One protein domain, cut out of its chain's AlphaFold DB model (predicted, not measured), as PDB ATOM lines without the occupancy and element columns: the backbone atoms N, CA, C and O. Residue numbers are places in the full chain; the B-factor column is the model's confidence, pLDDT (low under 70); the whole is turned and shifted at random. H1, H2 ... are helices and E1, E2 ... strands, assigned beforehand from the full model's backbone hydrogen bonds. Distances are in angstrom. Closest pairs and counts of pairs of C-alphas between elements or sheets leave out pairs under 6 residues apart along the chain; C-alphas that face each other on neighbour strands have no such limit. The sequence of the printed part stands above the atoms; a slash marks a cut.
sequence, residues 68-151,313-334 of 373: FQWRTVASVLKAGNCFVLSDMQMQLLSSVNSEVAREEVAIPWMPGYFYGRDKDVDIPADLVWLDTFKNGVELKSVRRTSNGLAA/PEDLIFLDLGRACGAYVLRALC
ATOM      1  N   PHE A  68     -22.590 -32.864  -1.400       89.25
ATOM      2  CA  PHE A  68     -23.895 -32.466  -0.876       89.25
ATOM      3  C   PHE A  68     -24.308 -33.217   0.383       89.25
ATOM      4  O   PHE A  68     -24.070 -34.412   0.566       89.25
ATOM      5  N   GLN A  69     -25.068 -32.515   1.217       90.31
ATOM      6  CA  GLN A  69     -25.783 -33.096   2.341       90.31
ATOM      7  C   GLN A  69     -27.208 -33.448   1.919       90.31
ATOM      8  O   GLN A  69     -28.037 -32.572   1.682       90.31
ATOM      9  N   TRP A  70     -27.521 -34.739   1.862       87.94
ATOM     10  CA  TRP A  70     -28.858 -35.215   1.510       87.94
ATOM     11  C   TRP A  70     -29.779 -35.166   2.731       87.94
ATOM     12  O   TRP A  70     -29.631 -35.965   3.657       87.94
ATOM     13  N   ARG A  71     -30.725 -34.222   2.742       88.12
ATOM     14  CA  ARG A  71     -31.641 -33.966   3.869       88.12
ATOM     15  C   ARG A  71     -33.056 -33.689   3.373       88.12
ATOM     16  O   ARG A  71     -33.244 -33.204   2.259       88.12
ATOM     17  N   THR A  72     -34.056 -33.999   4.194       84.88
ATOM     18  CA  THR A  72     -35.458 -33.705   3.863       84.88
ATOM     19  C   THR A  72     -35.766 -32.228   4.062       84.88
ATOM     20  O   THR A  72     -35.196 -31.606   4.965       84.88
ATOM     21  N   VAL A  73     -36.689 -31.672   3.275       80.25
ATOM     22  CA  VAL A  73     -37.113 -30.268   3.418       80.25
ATOM     23  C   VAL A  73     -37.615 -29.996   4.841       80.25
ATOM     24  O   VAL A  73     -37.148 -29.048   5.466       80.25
ATOM     25  N   ALA A  74     -38.433 -30.887   5.416       82.25
ATOM     26  CA  ALA A  74     -38.892 -30.771   6.805       82.25
ATOM     27  C   ALA A  74     -37.738 -30.650   7.816       82.25
ATOM     28  O   ALA A  74     -37.806 -29.861   8.760       82.25
ATOM     29  N   SER A  75     -36.665 -31.431   7.635       86.38
ATOM     30  CA  SER A  75     -35.528 -31.419   8.563       86.38
ATOM     31  C   SER A  75     -34.752 -30.102   8.525       86.38
ATOM     32  O   SER A  75     -34.331 -29.618   9.575       86.38
ATOM     33  N   VAL A  76     -34.608 -29.505   7.339       84.44
ATOM     34  CA  VAL A  76     -33.893 -28.238   7.160       84.44
ATOM     35  C   VAL A  76     -34.771 -27.057   7.587       84.44
ATOM     36  O   VAL A  76     -34.296 -26.184   8.312       84.44
ATOM     37  N   LEU A  77     -36.071 -27.068   7.262       81.38
ATOM     38  CA  LEU A  77     -37.032 -26.068   7.750       81.38
ATOM     39  C   LEU A  77     -37.056 -26.015   9.282       81.38
ATOM     40  O   LEU A  77     -36.989 -24.937   9.868       81.38
ATOM     41  N   LYS A  78     -37.065 -27.179   9.946       84.94
ATOM     42  CA  LYS A  78     -37.002 -27.268  11.412       84.94
ATOM     43  C   LYS A  78     -35.709 -26.682  11.995       84.94
ATOM     44  O   LYS A  78     -35.731 -26.190  13.121       84.94
ATOM     45  N   ALA A  79     -34.596 -26.742  11.263       83.94
ATOM     46  CA  ALA A  79     -33.332 -26.136  11.680       83.94
ATOM     47  C   ALA A  79     -33.338 -24.598  11.557       83.94
ATOM     48  O   ALA A  79     -32.540 -23.935  12.215       83.94
ATOM     49  N   GLY A  80     -34.241 -24.026  10.750       80.31
ATOM     50  CA  GLY A  80     -34.524 -22.586  10.697       80.31
ATOM     51  C   GLY A  80     -33.528 -21.725   9.910       80.31
ATOM     52  O   GLY A  80     -33.749 -20.525   9.774       80.31
ATOM     53  N   ASN A  81     -32.460 -22.308   9.358       81.31
ATOM     54  CA  ASN A  81     -31.432 -21.601   8.585       81.31
ATOM     55  C   ASN A  81     -31.383 -22.121   7.147       81.31
ATOM     56  O   ASN A  81     -30.423 -22.771   6.747       81.31
ATOM     57  N   CYS A  82     -32.424 -21.848   6.362       82.00
ATOM     58  CA  CYS A  82     -32.492 -22.266   4.964       82.00
ATOM     59  C   CYS A  82     -32.867 -21.126   4.031       82.00
ATOM     60  O   CYS A  82     -33.478 -20.137   4.439       82.00
ATOM     61  N   PHE A  83     -32.483 -21.280   2.769       80.31
ATOM     62  CA  PHE A  83     -32.947 -20.415   1.703       80.31
ATOM     63  C   PHE A  83     -34.430 -20.691   1.448       80.31
ATOM     64  O   PHE A  83     -34.798 -21.777   0.999       80.31
ATOM     65  N   VAL A  84     -35.272 -19.705   1.747       74.62
ATOM     66  CA  VAL A  84     -36.719 -19.780   1.542       74.62
ATOM     67  C   VAL A  84     -37.088 -18.819   0.426       74.62
ATOM     68  O   VAL A  84     -36.704 -17.653   0.457       74.62
ATOM     69  N   LEU A  85     -37.823 -19.321  -0.562       72.00
ATOM     70  CA  LEU A  85     -38.395 -18.486  -1.609       72.00
ATOM     71  C   LEU A  85     -39.465 -17.559  -1.009       72.00
ATOM     72  O   LEU A  85     -40.239 -17.979  -0.152       72.00
ATOM     73  N   SER A  86     -39.532 -16.311  -1.462       69.25
ATOM     74  CA  SER A  86     -40.596 -15.380  -1.081       69.25
ATOM     75  C   SER A  86     -41.980 -15.879  -1.510       69.25
ATOM     76  O   SER A  86     -42.119 -16.623  -2.484       69.25
ATOM     77  N   ASP A  87     -43.030 -15.408  -0.831       71.88
ATOM     78  CA  ASP A  87     -44.426 -15.751  -1.146       71.88
ATOM     79  C   ASP A  87     -44.766 -15.519  -2.621       71.88
ATOM     80  O   ASP A  87     -45.455 -16.319  -3.248       71.88
ATOM     81  N   MET A  88     -44.227 -14.444  -3.199       69.25
ATOM     82  CA  MET A  88     -44.392 -14.121  -4.612       69.25
ATOM     83  C   MET A  88     -43.767 -15.186  -5.525       69.25
ATOM     84  O   MET A  88     -44.400 -15.621  -6.486       69.25
ATOM     85  N   GLN A  89     -42.540 -15.625  -5.232       69.00
ATOM     86  CA  GLN A  89     -41.877 -16.691  -5.986       69.00
ATOM     87  C   GLN A  89     -42.653 -18.003  -5.863       69.00
ATOM     88  O   GLN A  89     -42.879 -18.679  -6.865       69.00
ATOM     89  N   MET A  90     -43.122 -18.331  -4.658       70.00
ATOM     90  CA  MET A  90     -43.940 -19.518  -4.410       70.00
ATOM     91  C   MET A  90     -45.274 -19.461  -5.163       70.00
ATOM     92  O   MET A  90     -45.680 -20.448  -5.776       70.00
ATOM     93  N   GLN A  91     -45.930 -18.300  -5.190       68.62
ATOM     94  CA  GLN A  91     -47.163 -18.092  -5.943       68.62
ATOM     95  C   GLN A  91     -46.937 -18.290  -7.447       68.62
ATOM     96  O   GLN A  91     -47.689 -19.025  -8.089       68.62
ATOM     97  N   LEU A  92     -45.872 -17.709  -8.005       64.56
ATOM     98  CA  LEU A  92     -45.517 -17.888  -9.415       64.56
ATOM     99  C   LEU A  92     -45.193 -19.355  -9.733       64.56
ATOM    100  O   LEU A  92     -45.690 -19.886 -10.725       64.56
ATOM    101  N   LEU A  93     -44.458 -20.052  -8.863       63.97
ATOM    102  CA  LEU A  93     -44.165 -21.481  -9.017       63.97
ATOM    103  C   LEU A  93     -45.413 -22.368  -8.964       63.97
ATOM    104  O   LEU A  93     -45.528 -23.329  -9.730       63.97
ATOM    105  N   SER A  94     -46.371 -22.034  -8.100       62.56
ATOM    106  CA  SER A  94     -47.647 -22.750  -8.027       62.56
ATOM    107  C   SER A  94     -48.480 -22.577  -9.304       62.56
ATOM    108  O   SER A  94     -49.163 -23.508  -9.727       62.56
ATOM    109  N   SER A  95     -48.367 -21.419  -9.970       58.97
ATOM    110  CA  SER A  95     -49.102 -21.125 -11.208       58.97
ATOM    111  C   SER A  95     -48.605 -21.919 -12.422       58.97
ATOM    112  O   SER A  95     -49.357 -22.113 -13.372       58.97
ATOM    113  N   VAL A  96     -47.373 -22.437 -12.375       55.03
ATOM    114  CA  VAL A  96     -46.739 -23.191 -13.474       55.03
ATOM    115  C   VAL A  96     -46.808 -24.711 -13.293       55.03
ATOM    116  O   VAL A  96     -46.015 -25.447 -13.874       55.03
ATOM    117  N   ASN A  97     -47.767 -25.191 -12.488       52.31
ATOM    118  CA  ASN A  97     -48.037 -26.614 -12.240       52.31
ATOM    119  C   ASN A  97     -46.790 -27.407 -11.806       52.31
ATOM    120  O   ASN A  97     -46.584 -28.563 -12.186       52.31
ATOM    121  N   SER A  98     -45.923 -26.751 -11.039       54.19
ATOM    122  CA  SER A  98     -44.687 -27.342 -10.563       54.19
ATOM    123  C   SER A  98     -44.980 -28.113  -9.268       54.19
ATOM    124  O   SER A  98     -45.503 -27.561  -8.298       54.19
ATOM    125  N   GLU A  99     -44.751 -29.432  -9.262       54.31
ATOM    126  CA  GLU A  99     -44.946 -30.246  -8.055       54.31
ATOM    127  C   GLU A  99     -43.909 -29.804  -7.008       54.31
ATOM    128  O   GLU A  99     -42.728 -30.136  -7.123       54.31
ATOM    129  N   VAL A 100     -44.345 -29.032  -6.004       56.62
ATOM    130  CA  VAL A 100     -43.560 -28.701  -4.799       56.62
ATOM    131  C   VAL A 100     -43.020 -29.995  -4.203       56.62
ATOM    132  O   VAL A 100     -43.781 -30.953  -4.036       56.62
ATOM    133  N   ALA A 101     -41.708 -30.061  -3.927       56.88
ATOM    134  CA  ALA A 101     -41.153 -31.247  -3.278       56.88
ATOM    135  C   ALA A 101     -41.933 -31.541  -2.003       56.88
ATOM    136  O   ALA A 101     -42.191 -30.659  -1.184       56.88
ATOM    137  N   ARG A 102     -42.283 -32.813  -1.843       65.00
ATOM    138  CA  ARG A 102     -42.890 -33.302  -0.612       65.00
ATOM    139  C   ARG A 102     -41.880 -33.147   0.516       65.00
ATOM    140  O   ARG A 102     -40.700 -33.449   0.331       65.00
ATOM    141  N   GLU A 103     -42.337 -32.684   1.672       69.75
ATOM    142  CA  GLU A 103     -41.458 -32.307   2.779       69.75
ATOM    143  C   GLU A 103     -40.585 -33.465   3.290       69.75
ATOM    144  O   GLU A 103     -39.516 -33.246   3.866       69.75
ATOM    145  N   GLU A 104     -41.025 -34.700   3.051       73.81
ATOM    146  CA  GLU A 104     -40.386 -35.942   3.479       73.81
ATOM    147  C   GLU A 104     -39.312 -36.448   2.506       73.81
ATOM    148  O   GLU A 104     -38.601 -37.409   2.802       73.81
ATOM    149  N   VAL A 105     -39.179 -35.821   1.339       75.56
ATOM    150  CA  VAL A 105     -38.209 -36.218   0.320       75.56
ATOM    151  C   VAL A 105     -36.845 -35.621   0.640       75.56
ATOM    152  O   VAL A 105     -36.708 -34.413   0.828       75.56
ATOM    153  N   ALA A 106     -35.818 -36.473   0.666       82.94
ATOM    154  CA  ALA A 106     -34.436 -36.033   0.795       82.94
ATOM    155  C   ALA A 106     -33.915 -35.478  -0.537       82.94
ATOM    156  O   ALA A 106     -33.869 -36.203  -1.528       82.94
ATOM    157  N   ILE A 107     -33.474 -34.222  -0.518       82.38
ATOM    158  CA  ILE A 107     -32.881 -33.509  -1.656       82.38
ATOM    159  C   ILE A 107     -31.434 -33.100  -1.317       82.38
ATOM    160  O   ILE A 107     -31.064 -33.126  -0.135       82.38
ATOM    161  N   PRO A 108     -30.589 -32.767  -2.309       87.00
ATOM    162  CA  PRO A 108     -29.229 -32.312  -2.045       87.00
ATOM    163  C   PRO A 108     -29.222 -30.867  -1.527       87.00
ATOM    164  O   PRO A 108     -29.789 -29.964  -2.144       87.00
ATOM    165  N   TRP A 109     -28.537 -30.648  -0.406       89.44
ATOM    166  CA  TRP A 109     -28.288 -29.331   0.181       89.44
ATOM    167  C   TRP A 109     -26.796 -29.038   0.226       89.44
ATOM    168  O   TRP A 109     -25.980 -29.945   0.404       89.44
ATOM    169  N   MET A 110     -26.448 -27.760   0.145       90.88
ATOM    170  CA  MET A 110     -25.086 -27.273   0.321       90.88
ATOM    171  C   MET A 110     -25.060 -26.040   1.231       90.88
ATOM    172  O   MET A 110     -26.043 -25.293   1.270       90.88
ATOM    173  N   PRO A 111     -23.961 -25.823   1.968       91.38
ATOM    174  CA  PRO A 111     -23.810 -24.626   2.778       91.38
ATOM    175  C   PRO A 111     -23.581 -23.400   1.888       91.38
ATOM    176  O   PRO A 111     -22.859 -23.457   0.890       91.38
ATOM    177  N   GLY A 112     -24.141 -22.272   2.297       89.94
ATOM    178  CA  GLY A 112     -23.796 -20.951   1.795       89.94
ATOM    179  C   GLY A 112     -23.788 -19.920   2.914       89.94
ATOM    180  O   GLY A 112     -24.046 -20.239   4.074       89.94
ATOM    181  N   TYR A 113     -23.489 -18.674   2.553       87.94
ATOM    182  CA  TYR A 113     -23.381 -17.563   3.492       87.94
ATOM    183  C   TYR A 113     -24.036 -16.329   2.892       87.94
ATOM    184  O   TYR A 113     -23.822 -16.013   1.716       87.94
ATOM    185  N   PHE A 114     -24.809 -15.617   3.706       86.62
ATOM    186  CA  PHE A 114     -25.292 -14.299   3.319       86.62
ATOM    187  C   PHE A 114     -24.115 -13.332   3.173       86.62
ATOM    188  O   PHE A 114     -23.193 -13.299   3.988       86.62
ATOM    189  N   TYR A 115     -24.134 -12.534   2.116       84.44
ATOM    190  CA  TYR A 115     -23.092 -11.571   1.825       84.44
ATOM    191  C   TYR A 115     -22.975 -10.549   2.961       84.44
ATOM    192  O   TYR A 115     -23.964  -9.985   3.425       84.44
ATOM    193  N   GLY A 116     -21.743 -10.327   3.427       82.00
ATOM    194  CA  GLY A 116     -21.464  -9.424   4.546       82.00
ATOM    195  C   GLY A 116     -21.872  -9.962   5.921       82.00
ATOM    196  O   GLY A 116     -21.849  -9.202   6.887       82.00
ATOM    197  N   ARG A 117     -22.246 -11.247   6.032       78.81
ATOM    198  CA  ARG A 117     -22.677 -11.876   7.286       78.81
ATOM    199  C   ARG A 117     -21.980 -13.215   7.513       78.81
ATOM    200  O   ARG A 117     -21.904 -14.043   6.615       78.81
ATOM    201  N   ASP A 118     -21.628 -13.484   8.765       73.56
ATOM    202  CA  ASP A 118     -21.187 -14.808   9.227       73.56
ATOM    203  C   ASP A 118     -22.399 -15.697   9.567       73.56
ATOM    204  O   ASP A 118     -22.472 -16.304  10.637       73.56
ATOM    205  N   LYS A 119     -23.420 -15.696   8.699       74.06
ATOM    206  CA  LYS A 119     -24.630 -16.501   8.891       74.06
ATOM    207  C   LYS A 119     -24.713 -17.579   7.823       74.06
ATOM    208  O   LYS A 119     -25.004 -17.282   6.662       74.06
ATOM    209  N   ASP A 120     -24.531 -18.813   8.271       85.75
ATOM    210  CA  ASP A 120     -24.710 -20.017   7.471       85.75
ATOM    211  C   ASP A 120     -26.175 -20.159   7.053       85.75
ATOM    212  O   ASP A 120     -27.109 -19.938   7.836       85.75
ATOM    213  N   VAL A 121     -26.371 -20.554   5.803       90.44
ATOM    214  CA  VAL A 121     -27.676 -20.870   5.240       90.44
ATOM    215  C   VAL A 121     -27.574 -22.145   4.421       90.44
ATOM    216  O   VAL A 121     -26.665 -22.316   3.611       90.44
ATOM    217  N   ASP A 122     -28.521 -23.047   4.637       91.00
ATOM    218  CA  ASP A 122     -28.671 -24.247   3.832       91.00
ATOM    219  C   ASP A 122     -29.393 -23.913   2.525       91.00
ATOM    220  O   ASP A 122     -30.506 -23.376   2.522       91.00
ATOM    221  N   ILE A 123     -28.758 -24.246   1.403       89.31
ATOM    222  CA  ILE A 123     -29.241 -23.927   0.058       89.31
ATOM    223  C   ILE A 123     -29.524 -25.231  -0.690       89.31
ATOM    224  O   ILE A 123     -28.650 -26.103  -0.735       89.31
ATOM    225  N   PRO A 124     -30.711 -25.390  -1.303       87.19
ATOM    226  CA  PRO A 124     -30.961 -26.501  -2.210       87.19
ATOM    227  C   PRO A 124     -29.983 -26.457  -3.386       87.19
ATOM    228  O   PRO A 124     -29.886 -25.441  -4.076       87.19
ATOM    229  N   ALA A 125     -29.289 -27.561  -3.663       87.69
ATOM    230  CA  ALA A 125     -28.321 -27.617  -4.761       87.69
ATOM    231  C   ALA A 125     -28.990 -27.371  -6.134       87.69
ATOM    232  O   ALA A 125     -28.361 -26.840  -7.047       87.69
ATOM    233  N   ASP A 126     -30.293 -27.653  -6.257       82.25
ATOM    234  CA  ASP A 126     -31.120 -27.328  -7.430       82.25
ATOM    235  C   ASP A 126     -31.185 -25.826  -7.764       82.25
ATOM    236  O   ASP A 126     -31.447 -25.466  -8.909       82.25
ATOM    237  N   LEU A 127     -30.914 -24.938  -6.801       84.81
ATOM    238  CA  LEU A 127     -30.822 -23.495  -7.051       84.81
ATOM    239  C   LEU A 127     -29.453 -23.061  -7.576       84.81
ATOM    240  O   LEU A 127     -29.305 -21.911  -7.986       84.81
ATOM    241  N   VAL A 128     -28.453 -23.940  -7.541       89.25
ATOM    242  CA  VAL A 128     -27.047 -23.597  -7.781       89.25
ATOM    243  C   VAL A 128     -26.536 -24.203  -9.081       89.25
ATOM    244  O   VAL A 128     -25.848 -23.524  -9.842       89.25
ATOM    245  N   TRP A 129     -26.892 -25.458  -9.350       89.31
ATOM    246  CA  TRP A 129     -26.355 -26.237 -10.464       89.31
ATOM    247  C   TRP A 129     -27.360 -26.368 -11.613       89.31
ATOM    248  O   TRP A 129     -28.575 -26.361 -11.411       89.31
ATOM    249  N   LEU A 130     -26.852 -26.501 -12.840       86.38
ATOM    250  CA  LEU A 130     -27.660 -26.440 -14.065       86.38
ATOM    251  C   LEU A 130     -28.243 -27.778 -14.538       86.38
ATOM    252  O   LEU A 130     -28.924 -27.804 -15.560       86.38
ATOM    253  N   ASP A 131     -28.015 -28.883 -13.826       80.50
ATOM    254  CA  ASP A 131     -28.464 -30.205 -14.272       80.50
ATOM    255  C   ASP A 131     -29.156 -31.038 -13.193       80.50
ATOM    256  O   ASP A 131     -29.058 -30.797 -11.996       80.50
ATOM    257  N   THR A 132     -29.872 -32.037 -13.683       68.62
ATOM    258  CA  THR A 132     -30.634 -33.067 -13.004       68.62
ATOM    259  C   THR A 132     -29.786 -33.947 -12.087       68.62
ATOM    260  O   THR A 132     -28.930 -34.720 -12.515       68.62
ATOM    261  N   PHE A 133     -30.123 -33.940 -10.799       67.56
ATOM    262  CA  PHE A 133     -29.666 -34.948  -9.844       67.56
ATOM    263  C   PHE A 133     -30.456 -36.250 -10.069       67.56
ATOM    264  O   PHE A 133     -31.404 -36.546  -9.345       67.56
ATOM    265  N   LYS A 134     -30.121 -37.026 -11.110       56.62
ATOM    266  CA  LYS A 134     -30.953 -38.132 -11.646       56.62
ATOM    267  C   LYS A 134     -31.270 -39.329 -10.720       56.62
ATOM    268  O   LYS A 134     -31.866 -40.289 -11.190       56.62
ATOM    269  N   ASN A 135     -30.991 -39.280  -9.414       48.69
ATOM    270  CA  ASN A 135     -31.116 -40.435  -8.507       48.69
ATOM    271  C   ASN A 135     -31.989 -40.228  -7.255       48.69
ATOM    272  O   ASN A 135     -31.823 -40.937  -6.261       48.69
ATOM    273  N   GLY A 136     -32.944 -39.303  -7.269       47.16
ATOM    274  CA  GLY A 136     -33.926 -39.228  -6.188       47.16
ATOM    275  C   GLY A 136     -34.707 -37.938  -6.224       47.16
ATOM    276  O   GLY A 136     -34.145 -36.902  -5.912       47.16
ATOM    277  N   VAL A 137     -35.978 -38.054  -6.626       49.31
ATOM    278  CA  VAL A 137     -37.027 -37.026  -6.608       49.31
ATOM    279  C   VAL A 137     -36.499 -35.623  -6.907       49.31
ATOM    280  O   VAL A 137     -36.114 -34.874  -6.014       49.31
ATOM    281  N   GLU A 138     -36.518 -35.257  -8.186       52.19
ATOM    282  CA  GLU A 138     -36.325 -33.864  -8.573       52.19
ATOM    283  C   GLU A 138     -37.277 -32.976  -7.762       52.19
ATOM    284  O   GLU A 138     -38.469 -33.292  -7.640       52.19
ATOM    285  N   LEU A 139     -36.780 -31.840  -7.263       52.25
ATOM    286  CA  LEU A 139     -37.629 -30.675  -7.053       52.25
ATOM    287  C   LEU A 139     -38.207 -30.306  -8.426       52.25
ATOM    288  O   LEU A 139     -37.707 -29.419  -9.111       52.25
ATOM    289  N   LYS A 140     -39.281 -30.984  -8.847       52.75
ATOM    290  CA  LYS A 140     -40.063 -30.587 -10.025       52.75
ATOM    291  C   LYS A 140     -40.551 -29.137  -9.893       52.75
ATOM    292  O   LYS A 140     -40.933 -28.531 -10.889       52.75
ATOM    293  N   SER A 141     -40.527 -28.595  -8.673       49.44
ATOM    294  CA  SER A 141     -40.893 -27.230  -8.336       49.44
ATOM    295  C   SER A 141     -39.890 -26.149  -8.664       49.44
ATOM    296  O   SER A 141     -40.290 -24.995  -8.642       49.44
ATOM    297  N   VAL A 142     -38.617 -26.447  -8.944       60.91
ATOM    298  CA  VAL A 142     -37.673 -25.382  -9.306       60.91
ATOM    299  C   VAL A 142     -36.956 -25.729 -10.595       60.91
ATOM    300  O   VAL A 142     -36.135 -26.642 -10.652       60.91
ATOM    301  N   ARG A 143     -37.275 -24.982 -11.657       67.88
ATOM    302  CA  ARG A 143     -36.486 -25.043 -12.885       67.88
ATOM    303  C   ARG A 143     -35.062 -24.613 -12.567       67.88
ATOM    304  O   ARG A 143     -34.843 -23.566 -11.966       67.88
ATOM    305  N   ARG A 144     -34.104 -25.417 -13.014       78.19
ATOM    306  CA  ARG A 144     -32.685 -25.078 -12.963       78.19
ATOM    307  C   ARG A 144     -32.425 -24.050 -14.052       78.19
ATOM    308  O   ARG A 144     -32.708 -24.301 -15.219       78.19
ATOM    309  N   THR A 145     -31.940 -22.884 -13.657       83.69
ATOM    310  CA  THR A 145     -31.707 -21.754 -14.562       83.69
ATOM    311  C   THR A 145     -30.309 -21.221 -14.351       83.69
ATOM    312  O   THR A 145     -29.730 -21.387 -13.276       83.69
ATOM    313  N   SER A 146     -29.773 -20.518 -15.344       89.44
ATOM    314  CA  SER A 146     -28.493 -19.830 -15.197       89.44
ATOM    315  C   SER A 146     -28.565 -18.501 -14.478       89.44
ATOM    316  O   SER A 146     -27.518 -17.926 -14.250       89.44
ATOM    317  N   ASN A 147     -29.753 -18.060 -14.064       90.25
ATOM    318  CA  ASN A 147     -29.938 -16.749 -13.460       90.25
ATOM    319  C   ASN A 147     -28.998 -16.516 -12.265       90.25
ATOM    320  O   ASN A 147     -29.028 -17.272 -11.293       90.25
ATOM    321  N   GLY A 148     -28.184 -15.470 -12.333       92.81
ATOM    322  CA  GLY A 148     -27.222 -15.120 -11.302       92.81
ATOM    323  C   GLY A 148     -25.920 -15.907 -11.402       92.81
ATOM    324  O   GLY A 148     -25.174 -15.927 -10.427       92.81
ATOM    325  N   LEU A 149     -25.633 -16.590 -12.512       94.81
ATOM    326  CA  LEU A 149     -24.303 -17.138 -12.768       94.81
ATOM    327  C   LEU A 149     -23.479 -16.095 -13.507       94.81
ATOM    328  O   LEU A 149     -23.914 -15.555 -14.513       94.81
ATOM    329  N   ALA A 150     -22.266 -15.836 -13.029       95.62
ATOM    330  CA  ALA A 150     -21.356 -14.996 -13.785       95.62
ATOM    331  C   ALA A 150     -19.893 -15.334 -13.548       95.62
ATOM    332  O   ALA A 150     -19.454 -15.575 -12.418       95.62
ATOM    333  N   ALA A 151     -19.124 -15.241 -14.627       96.44
ATOM    334  CA  ALA A 151     -17.675 -15.159 -14.584       96.44
ATOM    335  C   ALA A 151     -17.181 -13.702 -14.484       96.44
ATOM    336  O   ALA A 151     -17.853 -12.745 -14.886       96.44
ATOM    337  N   PRO A 313     -28.436  -6.168  -1.124       85.44
ATOM    338  CA  PRO A 313     -29.392  -6.776  -0.210       85.44
ATOM    339  C   PRO A 313     -28.687  -7.647   0.831       85.44
ATOM    340  O   PRO A 313     -27.803  -8.439   0.505       85.44
ATOM    341  N   GLU A 314     -29.087  -7.527   2.096       85.69
ATOM    342  CA  GLU A 314     -28.457  -8.280   3.188       85.69
ATOM    343  C   GLU A 314     -28.779  -9.788   3.164       85.69
ATOM    344  O   GLU A 314     -28.240 -10.570   3.952       85.69
ATOM    345  N   ASP A 315     -29.724 -10.180   2.314       87.88
ATOM    346  CA  ASP A 315     -30.158 -11.545   2.037       87.88
ATOM    347  C   ASP A 315     -29.591 -12.094   0.715       87.88
ATOM    348  O   ASP A 315     -29.928 -13.208   0.309       87.88
ATOM    349  N   LEU A 316     -28.691 -11.349   0.066       91.50
ATOM    350  CA  LEU A 316     -27.930 -11.823  -1.081       91.50
ATOM    351  C   LEU A 316     -26.908 -12.875  -0.642       91.50
ATOM    352  O   LEU A 316     -26.235 -12.723   0.371       91.50
ATOM    353  N   ILE A 317     -26.748 -13.926  -1.431       93.31
ATOM    354  CA  ILE A 317     -25.773 -14.996  -1.226       93.31
ATOM    355  C   ILE A 317     -24.903 -15.081  -2.471       93.31
ATOM    356  O   ILE A 317     -25.429 -15.064  -3.580       93.31
ATOM    357  N   PHE A 318     -23.590 -15.244  -2.291       93.62
ATOM    358  CA  PHE A 318     -22.673 -15.609  -3.370       93.62
ATOM    359  C   PHE A 318     -22.019 -16.955  -3.072       93.62
ATOM    360  O   PHE A 318     -21.384 -17.126  -2.031       93.62
ATOM    361  N   LEU A 319     -22.130 -17.887  -4.013       93.88
ATOM    362  CA  LEU A 319     -21.443 -19.174  -3.987       93.88
ATOM    363  C   LEU A 319     -20.318 -19.160  -5.016       93.88
ATOM    364  O   LEU A 319     -20.562 -18.863  -6.183       93.88
ATOM    365  N   ASP A 320     -19.098 -19.473  -4.585       93.62
ATOM    366  CA  ASP A 320     -17.920 -19.510  -5.453       93.62
ATOM    367  C   ASP A 320     -17.729 -20.904  -6.055       93.62
ATOM    368  O   ASP A 320     -17.245 -21.823  -5.392       93.62
ATOM    369  N   LEU A 321     -18.124 -21.044  -7.321       94.06
ATOM    370  CA  LEU A 321     -18.016 -22.286  -8.087       94.06
ATOM    371  C   LEU A 321     -16.622 -22.464  -8.707       94.06
ATOM    372  O   LEU A 321     -16.257 -23.566  -9.111       94.06
ATOM    373  N   GLY A 322     -15.842 -21.385  -8.813       92.50
ATOM    374  CA  GLY A 322     -14.524 -21.382  -9.448       92.50
ATOM    375  C   GLY A 322     -13.355 -21.552  -8.477       92.50
ATOM    376  O   GLY A 322     -12.225 -21.781  -8.916       92.50
ATOM    377  N   ARG A 323     -13.610 -21.521  -7.161       89.62
ATOM    378  CA  ARG A 323     -12.590 -21.619  -6.104       89.62
ATOM    379  C   ARG A 323     -11.577 -22.745  -6.315       89.62
ATOM    380  O   ARG A 323     -10.385 -22.540  -6.097       89.62
ATOM    381  N   ALA A 324     -12.034 -23.927  -6.728       86.81
ATOM    382  CA  ALA A 324     -11.177 -25.102  -6.894       86.81
ATOM    383  C   ALA A 324     -10.210 -24.997  -8.090       86.81
ATOM    384  O   ALA A 324      -9.146 -25.610  -8.068       86.81
ATOM    385  N   CYS A 325     -10.559 -24.224  -9.124       89.75
ATOM    386  CA  CYS A 325      -9.750 -24.056 -10.334       89.75
ATOM    387  C   CYS A 325      -9.113 -22.662 -10.462       89.75
ATOM    388  O   CYS A 325      -8.434 -22.393 -11.449       89.75
ATOM    389  N   GLY A 326      -9.311 -21.785  -9.472       91.94
ATOM    390  CA  GLY A 326      -8.777 -20.423  -9.469       91.94
ATOM    391  C   GLY A 326      -9.498 -19.457 -10.416       91.94
ATOM    392  O   GLY A 326      -8.992 -18.361 -10.652       91.94
ATOM    393  N   ALA A 327     -10.657 -19.842 -10.957       93.88
ATOM    394  CA  ALA A 327     -11.519 -18.946 -11.720       93.88
ATOM    395  C   ALA A 327     -12.451 -18.172 -10.776       93.88
ATOM    396  O   ALA A 327     -12.852 -18.689  -9.737       93.88
ATOM    397  N   TYR A 328     -12.852 -16.956 -11.150       96.12
ATOM    398  CA  TYR A 328     -13.906 -16.237 -10.435       96.12
ATOM    399  C   TYR A 328     -15.237 -16.481 -11.136       96.12
ATOM    400  O   TYR A 328     -15.603 -15.749 -12.054       96.12
ATOM    401  N   VAL A 329     -15.935 -17.535 -10.715       96.62
ATOM    402  CA  VAL A 329     -17.290 -17.854 -11.174       96.62
ATOM    403  C   VAL A 329     -18.193 -17.946  -9.967       96.62
ATOM    404  O   VAL A 329     -17.971 -18.776  -9.087       96.62
ATOM    405  N   LEU A 330     -19.208 -17.090  -9.933       96.00
ATOM    406  CA  LEU A 330     -20.131 -17.007  -8.817       96.00
ATOM    407  C   LEU A 330     -21.546 -17.364  -9.243       96.00
ATOM    408  O   LEU A 330     -21.973 -17.022 -10.342       96.00
ATOM    409  N   ARG A 331     -22.281 -17.985  -8.321       95.62
ATOM    410  CA  ARG A 331     -23.742 -18.028  -8.324       95.62
ATOM    411  C   ARG A 331     -24.257 -17.059  -7.268       95.62
ATOM    412  O   ARG A 331     -23.985 -17.250  -6.082       95.62
ATOM    413  N   ALA A 332     -24.995 -16.043  -7.686       94.44
ATOM    414  CA  ALA A 332     -25.753 -15.174  -6.808       94.44
ATOM    415  C   ALA A 332     -27.157 -15.747  -6.582       94.44
ATOM    416  O   ALA A 332     -27.803 -16.204  -7.523       94.44
ATOM    417  N   LEU A 333     -27.645 -15.691  -5.344       91.88
ATOM    418  CA  LEU A 333     -29.022 -16.034  -4.979       91.88
ATOM    419  C   LEU A 333     -29.583 -14.964  -4.048       91.88
ATOM    420  O   LEU A 333     -28.886 -14.503  -3.151       91.88
ATOM    421  N   CYS A 334     -30.849 -14.604  -4.223       90.19
ATOM    422  CA  CYS A 334     -31.536 -13.664  -3.345       90.19
ATOM    423  C   CYS A 334     -33.016 -14.056  -3.231       90.19
ATOM    424  O   CYS A 334     -33.690 -14.139  -4.262       90.19
TER     425      CYS A 334
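Overview. This is residues 68 to 151 and 313 to 334 of the 373 residues of the protein "YcaO domain-containing protein" of Buchananella hordeovulneris (UniProt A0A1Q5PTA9). Two small antiparallel sheets of three strands each, one strongly twisted, come together where E2 nears E5; short helix H1 sits beside the first sheet, and H2 lies off both. A long stretch without named elements, residues 125 to 148, leads from E3 to E4. The 106 printed residues run E1 H1 H2 E2 E3 E4 E5 E6, with sheet orders E1 E2 E3 and E4 E6 E5; the class is mixed, helices and strands, with under half of the residues in named elements. The whole is compact, radius of gyration of the C-alphas 13.9 A, spanning 37 by 27 by 26 A.

Arrangement. In the first sheet, E2, residues 106 to 113, pairs in staggered fashion: its residues 106 to 109 with E1, residues 69 to 72, and 109 to 113 with E3, residues 120 to 124. N 69 and O 109 are 2.8 A apart, and N 112 and O 121 2.8 A, within hydrogen-bond range. E2 and E3 form a hairpin. H1, residues 73 to 79, is on this sheet, over none of its strands, at a height of 4.3 A, only just above the sheet's level; its closest C-alphas to E2 are Val 73 and Ala 106, 6.9 A. The closest C-alphas of E2 and E5, residues 317 to 320, are Tyr 113 and Ile 317, 5.9 A. E6, residues 328 to 333, is the inner strand between E5, with which it forms a hairpin, and E4, residues 149 to 151; N 317 and O 333 are 2.8 A apart, N 330 and O 150 2.9 A, within hydrogen-bond range. H2, residues 87 to 95, is not on either sheet and is apart from H1. In H1 and H2 every O i to N i+4 pair is within hydrogen-bond range.

Along the chain. E1 begins at C-alpha 69 (-25.783, -33.096, 2.341). E2 is 21.7 A long, E6 16.1 A, E3 13.2 A and H2 12.3 A. E6 ends at C-alpha 333 (-29.022, -16.034, -4.979).

Size, cuts and confidence. The C-alphas of Ser 95 and Gly 326, the two farthest apart, are 40.4 A apart. Residues 152 to 312 are not printed, and C-alphas 151 and 313 are 20.4 A apart across the cut. The link from E3 to E4 is long, 24 residues. Mean pLDDT of the printed part is 79.4, with residues 86, 88 to 89, 91 to 103 and 132 to 143 under 70.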